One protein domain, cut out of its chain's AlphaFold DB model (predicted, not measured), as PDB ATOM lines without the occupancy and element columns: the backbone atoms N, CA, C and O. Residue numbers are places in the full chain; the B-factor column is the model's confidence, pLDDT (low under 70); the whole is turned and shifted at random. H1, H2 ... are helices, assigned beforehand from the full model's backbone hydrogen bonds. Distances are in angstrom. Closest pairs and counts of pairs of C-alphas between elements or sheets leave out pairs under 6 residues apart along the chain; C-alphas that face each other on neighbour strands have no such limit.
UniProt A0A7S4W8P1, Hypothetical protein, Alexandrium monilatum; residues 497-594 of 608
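Overview. This is residues 497 to 594 of the 608 residues of the protein "Hypothetical protein" of Alexandrium monilatum (UniProt A0A7S4W8P1). Three helices, H2, H3 and H4, make a somewhat splayed up-and-down bundle, their centres forming a triangle, and short H1 packs on residues 528 to 532 of H2. Two long stretches without named elements, residues 513 to 526 and 543 to 556, link H1 to H2 and H2 to H3. The printed part has 98 residues with four named helices in the order H1, H2, H3, H4, no named strand, and the class all helix. It is compact, with a radius of gyration of the C-alphas of 12.9 A, and rounded, spanning 35 by 30 by 26 A.

Arrangement. Start with the longest helix, H4, residues 574 to 593. It touches the hub, H2, residues 527 to 542, at a steep tilt of 41 degrees, the same way; their closest C-alphas, of Ala 534 and Cys 588, are 6.3 A apart. H3, residues 557 to 569, forms a hairpin with H4, opposite ways at 24 degrees, a shallow tilt, closest at the C-alphas of Val 566 and Val 574, 6.2 A. H2 and H3 are also a hairpin, at a shallow tilt of 17 degrees, with the C-alphas of Ala 536 and Cys 558 closest at 5.1 A. H1, residues 507 to 512, touches H2, closest at the C-alphas of Cys 511 and Ala 528, 5.4 A, and is apart from H4. In the four helices every O i to N i+4 pair is within hydrogen-bond range.

Along the chain. Find C-alpha 507 at (175.271, 249.643, 181.325), where H1 begins. H2 is 22.8 A long and H3 18.5 A. H4 runs 28.4 A to C-alpha 593 at (179.080, 235.294, 200.864).

Size, cuts and confidence. The C-alphas of Ala 521 and Pro 550 are farthest apart, 37.7 A. The printed part has no cut; the link H3 to H4 is tight. Residues 571 to 572 have pLDDT under 70.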
ATOM      1  N   MET A 497     172.866 251.987 186.190       97.31
ATOM      2  CA  MET A 497     172.702 251.885 184.735       97.31
ATOM      3  C   MET A 497     173.476 252.956 183.937       97.31
ATOM      4  O   MET A 497     173.725 252.773 182.747       97.31
ATOM      5  N   SER A 498     173.873 254.071 184.550       96.31
ATOM      6  CA  SER A 498     174.703 255.109 183.925       96.31
ATOM      7  C   SER A 498     176.206 254.813 184.009       96.31
ATOM      8  O   SER A 498     176.975 255.373 183.228       96.31
ATOM      9  N   THR A 499     176.635 253.929 184.917       95.94
ATOM     10  CA  THR A 499     178.051 253.563 185.080       95.94
ATOM     11  C   THR A 499     178.562 252.728 183.900       95.94
ATOM     12  O   THR A 499     177.782 252.114 183.166       95.94
ATOM     13  N   ALA A 500     179.878 252.737 183.674       96.44
ATOM     14  CA  ALA A 500     180.495 252.053 182.542       96.44
ATOM     15  C   ALA A 500     180.528 250.525 182.729       96.44
ATOM     16  O   ALA A 500     181.041 250.014 183.724       96.44
ATOM     17  N   ALA A 501     180.043 249.804 181.720       95.81
ATOM     18  CA  ALA A 501     180.252 248.375 181.543       95.81
ATOM     19  C   ALA A 501     181.709 248.082 181.099       95.81
ATOM     20  O   ALA A 501     182.424 249.001 180.681       95.81
ATOM     21  N   PRO A 502     182.184 246.818 181.130       91.62
ATOM     22  CA  PRO A 502     183.575 246.464 180.807       91.62
ATOM     23  C   PRO A 502     184.063 246.874 179.405       91.62
ATOM     24  O   PRO A 502     185.266 246.983 179.178       91.62
ATOM     25  N   ASN A 503     183.144 247.119 178.469       90.62
ATOM     26  CA  ASN A 503     183.409 247.606 177.110       90.62
ATOM     27  C   ASN A 503     183.466 249.148 176.993       90.62
ATOM     28  O   ASN A 503     183.624 249.673 175.891       90.62
ATOM     29  N   GLY A 504     183.328 249.883 178.102       93.56
ATOM     30  CA  GLY A 504     183.454 251.343 178.164       93.56
ATOM     31  C   GLY A 504     182.204 252.145 177.775       93.56
ATOM     32  O   GLY A 504     182.248 253.373 177.837       93.56
ATOM     33  N   ILE A 505     181.090 251.502 177.404       96.25
ATOM     34  CA  ILE A 505     179.780 252.172 177.282       96.25
ATOM     35  C   ILE A 505     178.974 252.019 178.576       96.25
ATOM     36  O   ILE A 505     179.252 251.134 179.378       96.25
ATOM     37  N   SER A 506     177.971 252.870 178.802       97.12
ATOM     38  CA  SER A 506     177.102 252.746 179.979       97.12
ATOM     39  C   SER A 506     176.315 251.431 179.976       97.12
ATOM     40  O   SER A 506     175.873 250.974 178.916       97.12
ATOM     41  N   TRP A 507     176.081 250.855 181.159       97.62
ATOM     42  CA  TRP A 507     175.271 249.643 181.325       97.62
ATOM     43  C   TRP A 507     173.902 249.747 180.657       97.62
ATOM     44  O   TRP A 507     173.495 248.813 179.972       97.62
ATOM     45  N   ARG A 508     173.237 250.904 180.761       97.00
ATOM     46  CA  ARG A 508     171.993 251.235 180.055       97.00
ATOM     47  C   ARG A 508     172.102 250.945 178.566       97.00
ATOM     48  O   ARG A 508     171.353 250.127 178.051       97.00
ATOM     49  N   LYS A 509     173.074 251.566 177.895       96.38
ATOM     50  CA  LYS A 509     173.266 251.425 176.450       96.38
ATOM     51  C   LYS A 509     173.669 250.002 176.055       96.38
ATOM     52  O   LYS A 509     173.285 249.551 174.982       96.38
ATOM     53  N   TYR A 510     174.437 249.311 176.899       97.19
ATOM     54  CA  TYR A 510     174.824 247.920 176.663       97.19
ATOM     55  C   TYR A 510     173.627 246.966 176.773       97.19
ATOM     56  O   TYR A 510     173.442 246.110 175.912       97.19
ATOM     57  N   CYS A 511     172.779 247.137 177.786       96.88
ATOM     58  CA  CYS A 511     171.600 246.304 178.003       96.88
ATOM     59  C   CYS A 511     170.482 246.603 176.991       96.88
ATOM     60  O   CYS A 511     169.912 245.678 176.423       96.88
ATOM     61  N   GLU A 512     170.222 247.879 176.682       95.56
ATOM     62  CA  GLU A 512     169.228 248.307 175.681       95.56
ATOM     63  C   GLU A 512     169.571 247.837 174.249       95.56
ATOM     64  O   GLU A 512     168.683 247.764 173.401       95.56
ATOM     65  N   SER A 513     170.833 247.485 173.960       95.50
ATOM     66  CA  SER A 513     171.241 246.927 172.662       95.50
ATOM     67  C   SER A 513     171.130 245.399 172.554       95.50
ATOM     68  O   SER A 513     171.469 244.858 171.503       95.50
ATOM     69  N   HIS A 514     170.691 244.698 173.606       95.06
ATOM     70  CA  HIS A 514     170.595 243.234 173.646       95.06
ATOM     71  C   HIS A 514     169.206 242.769 174.120       95.06
ATOM     72  O   HIS A 514     168.579 243.428 174.953       95.06
ATOM     73  N   PRO A 515     168.703 241.626 173.619       94.94
ATOM     74  CA  PRO A 515     167.460 241.050 174.117       94.94
ATOM     75  C   PRO A 515     167.597 240.595 175.577       94.94
ATOM     76  O   PRO A 515     168.688 240.292 176.061       94.94
ATOM     77  N   VAL A 516     166.461 240.502 176.271       95.38
ATOM     78  CA  VAL A 516     166.387 239.825 177.571       95.38
ATOM     79  C   VAL A 516     166.480 238.319 177.341       95.38
ATOM     80  O   VAL A 516     165.634 237.734 176.662       95.38
ATOM     81  N   GLU A 517     167.499 237.689 177.918       95.19
ATOM     82  CA  GLU A 517     167.748 236.254 177.794       95.19
ATOM     83  C   GLU A 517     167.659 235.563 179.157       95.19
ATOM     84  O   GLU A 517     168.101 236.087 180.177       95.19
ATOM     85  N   VAL A 518     167.095 234.355 179.167       94.12
ATOM     86  CA  VAL A 518     167.028 233.477 180.342       94.12
ATOM     87  C   VAL A 518     167.625 232.139 179.936       94.12
ATOM     88  O   VAL A 518     167.085 231.482 179.041       94.12
ATOM     89  N   ASP A 519     168.716 231.732 180.584       93.38
ATOM     90  CA  ASP A 519     169.368 230.455 180.298       93.38
ATOM     91  C   ASP A 519     168.402 229.295 180.617       93.38
ATOM     92  O   ASP A 519     167.970 229.157 181.765       93.38
ATOM     93  N   PRO A 520     168.053 228.432 179.644       87.88
ATOM     94  CA  PRO A 520     167.139 227.319 179.877       87.88
ATOM     95  C   PRO A 520     167.708 226.231 180.805       87.88
ATOM     96  O   PRO A 520     166.932 225.407 181.285       87.88
ATOM     97  N   ALA A 521     169.025 226.183 181.047       83.56
ATOM     98  CA  ALA A 521     169.646 225.162 181.892       83.56
ATOM     99  C   ALA A 521     169.650 225.531 183.387       83.56
ATOM    100  O   ALA A 521     169.333 224.686 184.226       83.56
ATOM    101  N   SER A 522     170.012 226.771 183.728       89.62
ATOM    102  CA  SER A 522     169.988 227.295 185.102       89.62
ATOM    103  C   SER A 522     168.665 227.960 185.484       89.62
ATOM    104  O   SER A 522     168.347 228.046 186.669       89.62
ATOM    105  N   GLY A 523     167.894 228.438 184.502       91.38
ATOM    106  CA  GLY A 523     166.714 229.267 184.732       91.38
ATOM    107  C   GLY A 523     167.041 230.656 185.290       91.38
ATOM    108  O   GLY A 523     166.158 231.254 185.905       91.38
ATOM    109  N   MET A 524     168.283 231.128 185.131       96.25
ATOM    110  CA  MET A 524     168.766 232.451 185.544       96.25
ATOM    111  C   MET A 524     168.795 233.427 184.361       96.25
ATOM    112  O   MET A 524     168.830 233.014 183.197       96.25
ATOM    113  N   LEU A 525     168.815 234.725 184.662       96.00
ATOM    114  CA  LEU A 525     169.039 235.786 183.681       96.00
ATOM    115  C   LEU A 525     170.418 235.621 183.014       96.00
ATOM    116  O   LEU A 525     171.401 235.284 183.676       96.00
ATOM    117  N   ALA A 526     170.492 235.842 181.706       95.56
ATOM    118  CA  ALA A 526     171.684 235.630 180.887       95.56
ATOM    119  C   ALA A 526     171.973 236.844 179.980       95.56
ATOM    120  O   ALA A 526     171.273 237.860 180.026       95.56
ATOM    121  N   GLY A 527     173.037 236.751 179.177       95.00
ATOM    122  CA  GLY A 527     173.464 237.818 178.267       95.00
ATOM    123  C   GLY A 527     173.835 239.120 178.991       95.00
ATOM    124  O   GLY A 527     174.178 239.114 180.174       95.00
ATOM    125  N   ALA A 528     173.736 240.249 178.281       96.44
ATOM    126  CA  ALA A 528     174.098 241.572 178.801       96.44
ATOM    127  C   ALA A 528     173.336 241.951 180.086       96.44
ATOM    128  O   ALA A 528     173.911 242.547 180.996       96.44
ATOM    129  N   TRP A 529     172.061 241.562 180.186       97.31
ATOM    130  CA  TRP A 529     171.225 241.798 181.365       97.31
ATOM    131  C   TRP A 529     171.681 240.978 182.579       97.31
ATOM    132  O   TRP A 529     171.768 241.517 183.683       97.31
ATOM    133  N   GLY A 530     172.039 239.704 182.378       96.88
ATOM    134  CA  GLY A 530     172.626 238.867 183.426       96.88
ATOM    135  C   GLY A 530     173.983 239.395 183.903       96.88
ATOM    136  O   GLY A 530     174.219 239.502 185.106       96.88
ATOM    137  N   GLU A 531     174.859 239.804 182.980       96.50
ATOM    138  CA  GLU A 531     176.139 240.432 183.333       96.50
ATOM    139  C   GLU A 531     175.942 241.730 184.132       96.50
ATOM    140  O   GLU A 531     176.597 241.920 185.156       96.50
ATOM    141  N   CYS A 532     175.016 242.596 183.709       97.94
ATOM    142  CA  CYS A 532     174.715 243.858 184.386       97.94
ATOM    143  C   CYS A 532     174.255 243.649 185.835       97.94
ATOM    144  O   CYS A 532     174.776 244.292 186.747       97.94
ATOM    145  N   LEU A 533     173.335 242.706 186.061       98.06
ATOM    146  CA  LEU A 533     172.830 242.392 187.399       98.06
ATOM    147  C   LEU A 533     173.915 241.770 188.294       98.06
ATOM    148  O   LEU A 533     174.021 242.111 189.473       98.06
ATOM    149  N   ALA A 534     174.771 240.909 187.735       97.19
ATOM    150  CA  ALA A 534     175.900 240.346 188.469       97.19
ATOM    151  C   ALA A 534     176.901 241.436 188.904       97.19
ATOM    152  O   ALA A 534     177.335 241.442 190.057       97.19
ATOM    153  N   TRP A 535     177.216 242.402 188.030       97.06
ATOM    154  CA  TRP A 535     178.059 243.557 188.370       97.06
ATOM    155  C   TRP A 535     177.395 244.533 189.353       97.06
ATOM    156  O   TRP A 535     178.087 245.086 190.209       97.06
ATOM    157  N   ALA A 536     176.073 244.703 189.308       97.75
ATOM    158  CA  ALA A 536     175.347 245.457 190.330       97.75
ATOM    159  C   ALA A 536     175.505 244.810 191.717       97.75
ATOM    160  O   ALA A 536     175.775 245.505 192.700       97.75
ATOM    161  N   LYS A 537     175.460 243.470 191.795       97.25
ATOM    162  CA  LYS A 537     175.715 242.753 193.052       97.25
ATOM    163  C   LYS A 537     177.180 242.849 193.505       97.25
ATOM    164  O   LYS A 537     177.397 242.971 194.710       97.25
ATOM    165  N   VAL A 538     178.169 242.871 192.594       95.50
ATOM    166  CA  VAL A 538     179.572 243.218 192.947       95.50
ATOM    167  C   VAL A 538     179.597 244.556 193.676       95.50
ATOM    168  O   VAL A 538     180.117 244.642 194.787       95.50
ATOM    169  N   PHE A 539     178.995 245.587 193.076       96.81
ATOM    170  CA  PHE A 539     179.014 246.937 193.629       96.81
ATOM    171  C   PHE A 539     178.402 246.983 195.034       96.81
ATOM    172  O   PHE A 539     178.995 247.583 195.930       96.81
ATOM    173  N   GLU A 540     177.259 246.325 195.255       97.31
ATOM    174  CA  GLU A 540     176.610 246.266 196.572       97.31
ATOM    175  C   GLU A 540     177.467 245.585 197.650       97.31
ATOM    176  O   GLU A 540     177.440 246.008 198.809       97.31
ATOM    177  N   VAL A 541     178.218 244.544 197.275       94.44
ATOM    178  CA  VAL A 541     179.102 243.785 198.175       94.44
ATOM    179  C   VAL A 541     180.377 244.568 198.494       94.44
ATOM    180  O   VAL A 541     180.788 244.626 199.654       94.44
ATOM    181  N   GLU A 542     180.997 245.192 197.490       95.19
ATOM    182  CA  GLU A 542     182.238 245.960 197.652       95.19
ATOM    183  C   GLU A 542     182.016 247.322 198.326       95.19
ATOM    184  O   GLU A 542     182.910 247.831 199.004       95.19
ATOM    185  N   ASN A 543     180.814 247.898 198.203       96.50
ATOM    186  CA  ASN A 543     180.472 249.219 198.730       96.50
ATOM    187  C   ASN A 543     179.359 249.135 199.790       96.50
ATOM    188  O   ASN A 543     178.284 249.687 199.572       96.50
ATOM    189  N   PRO A 544     179.568 248.537 200.982       94.31
ATOM    190  CA  PRO A 544     178.513 248.360 201.996       94.31
ATOM    191  C   PRO A 544     177.862 249.672 202.490       94.31
ATOM    192  O   PRO A 544     176.816 249.648 203.139       94.31
ATOM    193  N   GLY A 545     178.464 250.827 202.180       95.38
ATOM    194  CA  GLY A 545     177.895 252.161 202.376       95.38
ATOM    195  C   GLY A 545     176.927 252.640 201.282       95.38
ATOM    196  O   GLY A 545     176.437 253.762 201.402       95.38
ATOM    197  N   TRP A 546     176.621 251.845 200.247       95.94
ATOM    198  CA  TRP A 546     175.821 252.270 199.083       95.94
ATOM    199  C   TRP A 546     174.460 252.861 199.462       95.94
ATOM    200  O   TRP A 546     174.036 253.848 198.878       95.94
ATOM    201  N   ARG A 547     173.822 252.362 200.529       95.88
ATOM    202  CA  ARG A 547     172.545 252.889 201.063       95.88
ATOM    203  C   ARG A 547     172.598 254.345 201.538       95.88
ATOM    204  O   ARG A 547     171.554 254.938 201.787       95.88
ATOM    205  N   SER A 548     173.795 254.900 201.732       95.56
ATOM    206  CA  SER A 548     174.012 256.307 202.095       95.56
ATOM    207  C   SER A 548     174.362 257.203 200.901       95.56
ATOM    208  O   SER A 548     174.408 258.422 201.055       95.56
ATOM    209  N   MET A 549     174.581 256.617 199.721       94.69
ATOM    210  CA  MET A 549     174.779 257.338 198.466       94.69
ATOM    211  C   MET A 549     173.396 257.756 197.923       94.69
ATOM    212  O   MET A 549     172.545 256.880 197.743       94.69
ATOM    213  N   PRO A 550     173.119 259.056 197.697       94.56
ATOM    214  CA  PRO A 550     171.797 259.530 197.271       94.56
ATOM    215  C   PRO A 550     171.248 258.842 196.014       94.56
ATOM    216  O   PRO A 550     170.046 258.596 195.922       94.56
ATOM    217  N   GLU A 551     172.126 258.495 195.075       94.62
ATOM    218  CA  GLU A 551     171.832 257.809 193.818       94.62
ATOM    219  C   GLU A 551     171.371 256.349 193.982       94.62
ATOM    220  O   GLU A 551     170.771 255.817 193.054       94.62
ATOM    221  N   TYR A 552     171.580 255.723 195.150       95.94
ATOM    222  CA  TYR A 552     171.143 254.352 195.477       95.94
ATOM    223  C   TYR A 552     170.213 254.282 196.702       95.94
ATOM    224  O   TYR A 552     169.920 253.201 197.216       95.94
ATOM    225  N   ALA A 553     169.770 255.433 197.220       90.56
ATOM    226  CA  ALA A 553     169.010 255.510 198.469       90.56
ATOM    227  C   ALA A 553     167.527 255.108 198.327       90.56
ATOM    228  O   ALA A 553     166.903 254.739 199.321       90.56
ATOM    229  N   GLY A 554     166.962 255.204 197.116       92.06
ATOM    230  CA  GLY A 554     165.607 254.733 196.802       92.06
ATOM    231  C   GLY A 554     165.607 253.245 196.456       92.06
ATOM    232  O   GLY A 554     165.126 252.421 197.229       92.06
ATOM    233  N   GLU A 555     166.221 252.917 195.322       91.56
ATOM    234  CA  GLU A 555     166.511 251.551 194.884       91.56
ATOM    235  C   GLU A 555     168.024 251.342 194.861       91.56
ATOM    236  O   GLU A 555     168.765 252.192 194.359       91.56
ATOM    237  N   GLY A 556     168.479 250.202 195.389       96.44
ATOM    238  CA  GLY A 556     169.881 249.800 195.307       96.44
ATOM    239  C   GLY A 556     170.313 249.469 193.872       96.44
ATOM    240  O   GLY A 556     169.458 249.329 192.994       96.44
ATOM    241  N   PRO A 557     171.623 249.311 193.621       97.69
ATOM    242  CA  PRO A 557     172.166 248.969 192.308       97.69
ATOM    243  C   PRO A 557     171.424 247.827 191.601       97.69
ATOM    244  O   PRO A 557     171.052 247.995 190.443       97.69
ATOM    245  N   CYS A 558     171.144 246.705 192.280       97.81
ATOM    246  CA  CYS A 558     170.402 245.592 191.674       97.81
ATOM    247  C   CYS A 558     168.949 245.960 191.343       97.81
ATOM    248  O   CYS A 558     168.461 245.614 190.268       97.81
ATOM    249  N   GLY A 559     168.286 246.715 192.225       96.50
ATOM    250  CA  GLY A 559     166.929 247.224 191.999       96.50
ATOM    251  C   GLY A 559     166.840 248.091 190.742       96.50
ATOM    252  O   GLY A 559     165.956 247.899 189.921       96.50
ATOM    253  N   GLN A 560     167.827 248.958 190.512       97.00
ATOM    254  CA  GLN A 560     167.867 249.809 189.315       97.00
ATOM    255  C   GLN A 560     168.103 249.023 188.014       97.00
ATOM    256  O   GLN A 560     167.666 249.465 186.948       97.00
ATOM    257  N   VAL A 561     168.783 247.871 188.082       97.56
ATOM    258  CA  VAL A 561     168.894 246.942 186.945       97.56
ATOM    259  C   VAL A 561     167.564 246.228 186.704       97.56
ATOM    260  O   VAL A 561     167.139 246.143 185.555       97.56
ATOM    261  N   LEU A 562     166.887 245.765 187.762       96.12
ATOM    262  CA  LEU A 562     165.557 245.143 187.693       96.12
ATOM    263  C   LEU A 562     164.509 246.095 187.092       96.12
ATOM    264  O   LEU A 562     163.832 245.732 186.132       96.12
ATOM    265  N   ASP A 563     164.434 247.341 187.561       95.12
ATOM    266  CA  ASP A 563     163.504 248.349 187.034       95.12
ATOM    267  C   ASP A 563     163.769 248.669 185.551       95.12
ATOM    268  O   ASP A 563     162.844 248.793 184.740       95.12
ATOM    269  N   ALA A 564     165.045 248.740 185.151       95.81
ATOM    270  CA  ALA A 564     165.420 248.913 183.749       95.81
ATOM    271  C   ALA A 564     165.109 247.669 182.892       95.81
ATOM    272  O   ALA A 564     164.700 247.817 181.735       95.81
ATOM    273  N   LEU A 565     165.263 246.464 183.451       95.88
ATOM    274  CA  LEU A 565     164.940 245.189 182.809       95.88
ATOM    275  C   LEU A 565     163.437 245.106 182.521       95.88
ATOM    276  O   LEU A 565     163.045 244.888 181.376       95.88
ATOM    277  N   VAL A 566     162.604 245.364 183.533       93.81
ATOM    278  CA  VAL A 566     161.136 245.399 183.427       93.81
ATOM    279  C   VAL A 566     160.684 246.449 182.411       93.81
ATOM    280  O   VAL A 566     159.836 246.169 181.563       93.81
ATOM    281  N   GLY A 567     161.304 247.635 182.421       92.75
ATOM    282  CA  GLY A 567     161.043 248.684 181.433       92.75
ATOM    283  C   GLY A 567     161.401 248.308 179.987       92.75
ATOM    284  O   GLY A 567     160.802 248.855 179.061       92.75
ATOM    285  N   THR A 568     162.339 247.375 179.782       92.44
ATOM    286  CA  THR A 568     162.844 246.986 178.450       92.44
ATOM    287  C   THR A 568     162.242 245.678 177.926       92.44
ATOM    288  O   THR A 568     162.136 245.498 176.713       92.44
ATOM    289  N   ALA A 569     161.799 244.774 178.807       87.81
ATOM    290  CA  ALA A 569     161.293 243.444 178.450       87.81
ATOM    291  C   ALA A 569     160.085 243.468 177.484       87.81
ATOM    292  O   ALA A 569     159.897 242.543 176.691       87.81
ATOM    293  N   GLY A 570     159.283 244.539 177.489       82.31
ATOM    294  CA  GLY A 570     158.225 244.761 176.501       82.31
ATOM    295  C   GLY A 570     157.139 243.680 176.535       82.31
ATOM    296  O   GLY A 570     156.452 243.523 177.538       82.31
ATOM    297  N   SER A 571     156.952 242.956 175.424       68.88
ATOM    298  CA  SER A 571     156.012 241.824 175.337       68.88
ATOM    299  C   SER A 571     156.646 240.464 175.656       68.88
ATOM    300  O   SER A 571     156.002 239.434 175.451       68.88
ATOM    301  N   PHE A 572     157.911 240.434 176.086       64.88
ATOM    302  CA  PHE A 572     158.468 239.262 176.754       64.88
ATOM    303  C   PHE A 572     157.727 239.055 178.083       64.88
ATOM    304  O   PHE A 572     157.142 239.987 178.632       64.88
ATOM    305  N   ASP A 573     157.726 237.829 178.593       83.31
ATOM    306  CA  ASP A 573     157.072 237.514 179.861       83.31
ATOM    307  C   ASP A 573     157.840 238.183 181.014       83.31
ATOM    308  O   ASP A 573     158.878 237.683 181.455       83.31
ATOM    309  N   VAL A 574     157.359 239.355 181.442       90.44
ATOM    310  CA  VAL A 574     157.987 240.197 182.476       90.44
ATOM    311  C   VAL A 574     158.197 239.400 183.760       90.44
ATOM    312  O   VAL A 574     159.303 239.413 184.288       90.44
ATOM    313  N   GLY A 575     157.205 238.607 184.182       87.31
ATOM    314  CA  GLY A 575     157.322 237.770 185.378       87.31
ATOM    315  C   GLY A 575     158.416 236.705 185.248       87.31
ATOM    316  O   GLY A 575     159.132 236.431 186.206       87.31
ATOM    317  N   ARG A 576     158.624 236.151 184.044       88.38
ATOM    318  CA  ARG A 576     159.745 235.233 183.781       88.38
ATOM    319  C   ARG A 576     161.102 235.946 183.799       88.38
ATOM    320  O   ARG A 576     162.091 235.330 184.191       88.38
ATOM    321  N   ALA A 577     161.174 237.198 183.346       93.56
ATOM    322  CA  ALA A 577     162.402 237.994 183.396       93.56
ATOM    323  C   ALA A 577     162.757 238.395 184.838       93.56
ATOM    324  O   ALA A 577     163.905 238.222 185.241       93.56
ATOM    325  N   GLU A 578     161.769 238.845 185.618       94.81
ATOM    326  CA  GLU A 578     161.886 239.139 187.053       94.81
ATOM    327  C   GLU A 578     162.328 237.893 187.838       94.81
ATOM    328  O   GLU A 578     163.354 237.930 188.513       94.81
ATOM    329  N   GLU A 579     161.650 236.750 187.678       89.75
ATOM    330  CA  GLU A 579     162.010 235.510 188.385       89.75
ATOM    331  C   GLU A 579     163.433 235.030 188.028       89.75
ATOM    332  O   GLU A 579     164.199 234.590 188.890       89.75
ATOM    333  N   ALA A 580     163.825 235.129 186.754       95.00
ATOM    334  CA  ALA A 580     165.173 234.782 186.310       95.00
ATOM    335  C   ALA A 580     166.246 235.728 186.881       95.00
ATOM    336  O   ALA A 580     167.368 235.287 187.161       95.00
ATOM    337  N   ALA A 581     165.906 237.005 187.063       96.50
ATOM    338  CA  ALA A 581     166.763 238.012 187.671       96.50
ATOM    339  C   ALA A 581     166.917 237.787 189.184       96.50
ATOM    340  O   ALA A 581     168.048 237.707 189.659       96.50
ATOM    341  N   GLU A 582     165.826 237.559 189.925       94.94
ATOM    342  CA  GLU A 582     165.868 237.222 191.359       94.94
ATOM    343  C   GLU A 582     166.727 235.978 191.634       94.94
ATOM    344  O   GLU A 582     167.544 235.959 192.559       94.94
ATOM    345  N   ARG A 583     166.590 234.929 190.808       92.06
ATOM    346  CA  ARG A 583     167.413 233.711 190.910       92.06
ATOM    347  C   ARG A 583     168.898 233.998 190.691       92.06
ATOM    348  O   ARG A 583     169.731 233.423 191.397       92.06
ATOM    349  N   LEU A 584     169.236 234.861 189.729       96.69
ATOM    350  CA  LEU A 584     170.620 235.272 189.499       96.69
ATOM    351  C   LEU A 584     171.147 236.100 190.676       96.69
ATOM    352  O   LEU A 584     172.244 235.833 191.157       96.69
ATOM    353  N   GLU A 585     170.358 237.046 191.185       96.19
ATOM    354  CA  GLU A 585     170.729 237.892 192.319       96.19
ATOM    355  C   GLU A 585     171.034 237.059 193.576       96.19
ATOM    356  O   GLU A 585     172.084 237.241 194.198       96.19
ATOM    357  N   GLN A 586     170.175 236.085 193.900       93.31
ATOM    358  CA  GLN A 586     170.385 235.141 195.004       93.31
ATOM    359  C   GLN A 586     171.629 234.264 194.791       93.31
ATOM    360  O   GLN A 586     172.374 234.000 195.736       93.31
ATOM    361  N   ALA A 587     171.884 233.813 193.558       92.81
ATOM    362  CA  ALA A 587     173.082 233.040 193.229       92.81
ATOM    363  C   ALA A 587     174.364 233.886 193.355       92.81
ATOM    364  O   ALA A 587     175.381 233.394 193.851       92.81
ATOM    365  N   CYS A 588     174.307 235.162 192.969       95.56
ATOM    366  CA  CYS A 588     175.374 236.138 193.156       95.56
ATOM    367  C   CYS A 588     175.638 236.421 194.645       95.56
ATOM    368  O   CYS A 588     176.785 236.343 195.081       95.56
ATOM    369  N   GLU A 589     174.603 236.674 195.451       93.25
ATOM    370  CA  GLU A 589     174.745 236.882 196.901       93.25
ATOM    371  C   GLU A 589     175.342 235.645 197.594       93.25
ATOM    372  O   GLU A 589     176.290 235.760 198.376       93.25
ATOM    373  N   ALA A 590     174.859 234.444 197.254       89.25
ATOM    374  CA  ALA A 590     175.380 233.192 197.793       89.25
ATOM    375  C   ALA A 590     176.852 232.946 197.417       89.25
ATOM    376  O   ALA A 590     177.618 232.458 198.251       89.25
ATOM    377  N   ALA A 591     177.266 233.290 196.192       91.75
ATOM    378  CA  ALA A 591     178.658 233.191 195.757       91.75
ATOM    379  C   ALA A 591     179.557 234.215 196.475       91.75
ATOM    380  O   ALA A 591     180.604 233.839 197.009       91.75
ATOM    381  N   ALA A 592     179.118 235.474 196.574       90.81
ATOM    382  CA  ALA A 592     179.838 236.531 197.283       90.81
ATOM    383  C   ALA A 592     180.049 236.197 198.771       90.81
ATOM    384  O   ALA A 592     181.157 236.345 199.287       90.81
ATOM    385  N   ALA A 593     179.024 235.661 199.446       87.56
ATOM    386  CA  ALA A 593     179.080 235.294 200.864       87.56
ATOM    387  C   ALA A 593     180.142 234.227 201.203       87.56
ATOM    388  O   ALA A 593     180.563 234.129 202.358       87.56
ATOM    389  N   VAL A 594     180.583 233.433 200.219       91.75
ATOM    390  CA  VAL A 594     181.632 232.408 200.380       91.75
ATOM    391  C   VAL A 594     182.944 232.749 199.659       91.75
ATOM    392  O   VAL A 594     183.878 231.951 199.701       91.75
TER     393      VAL A 594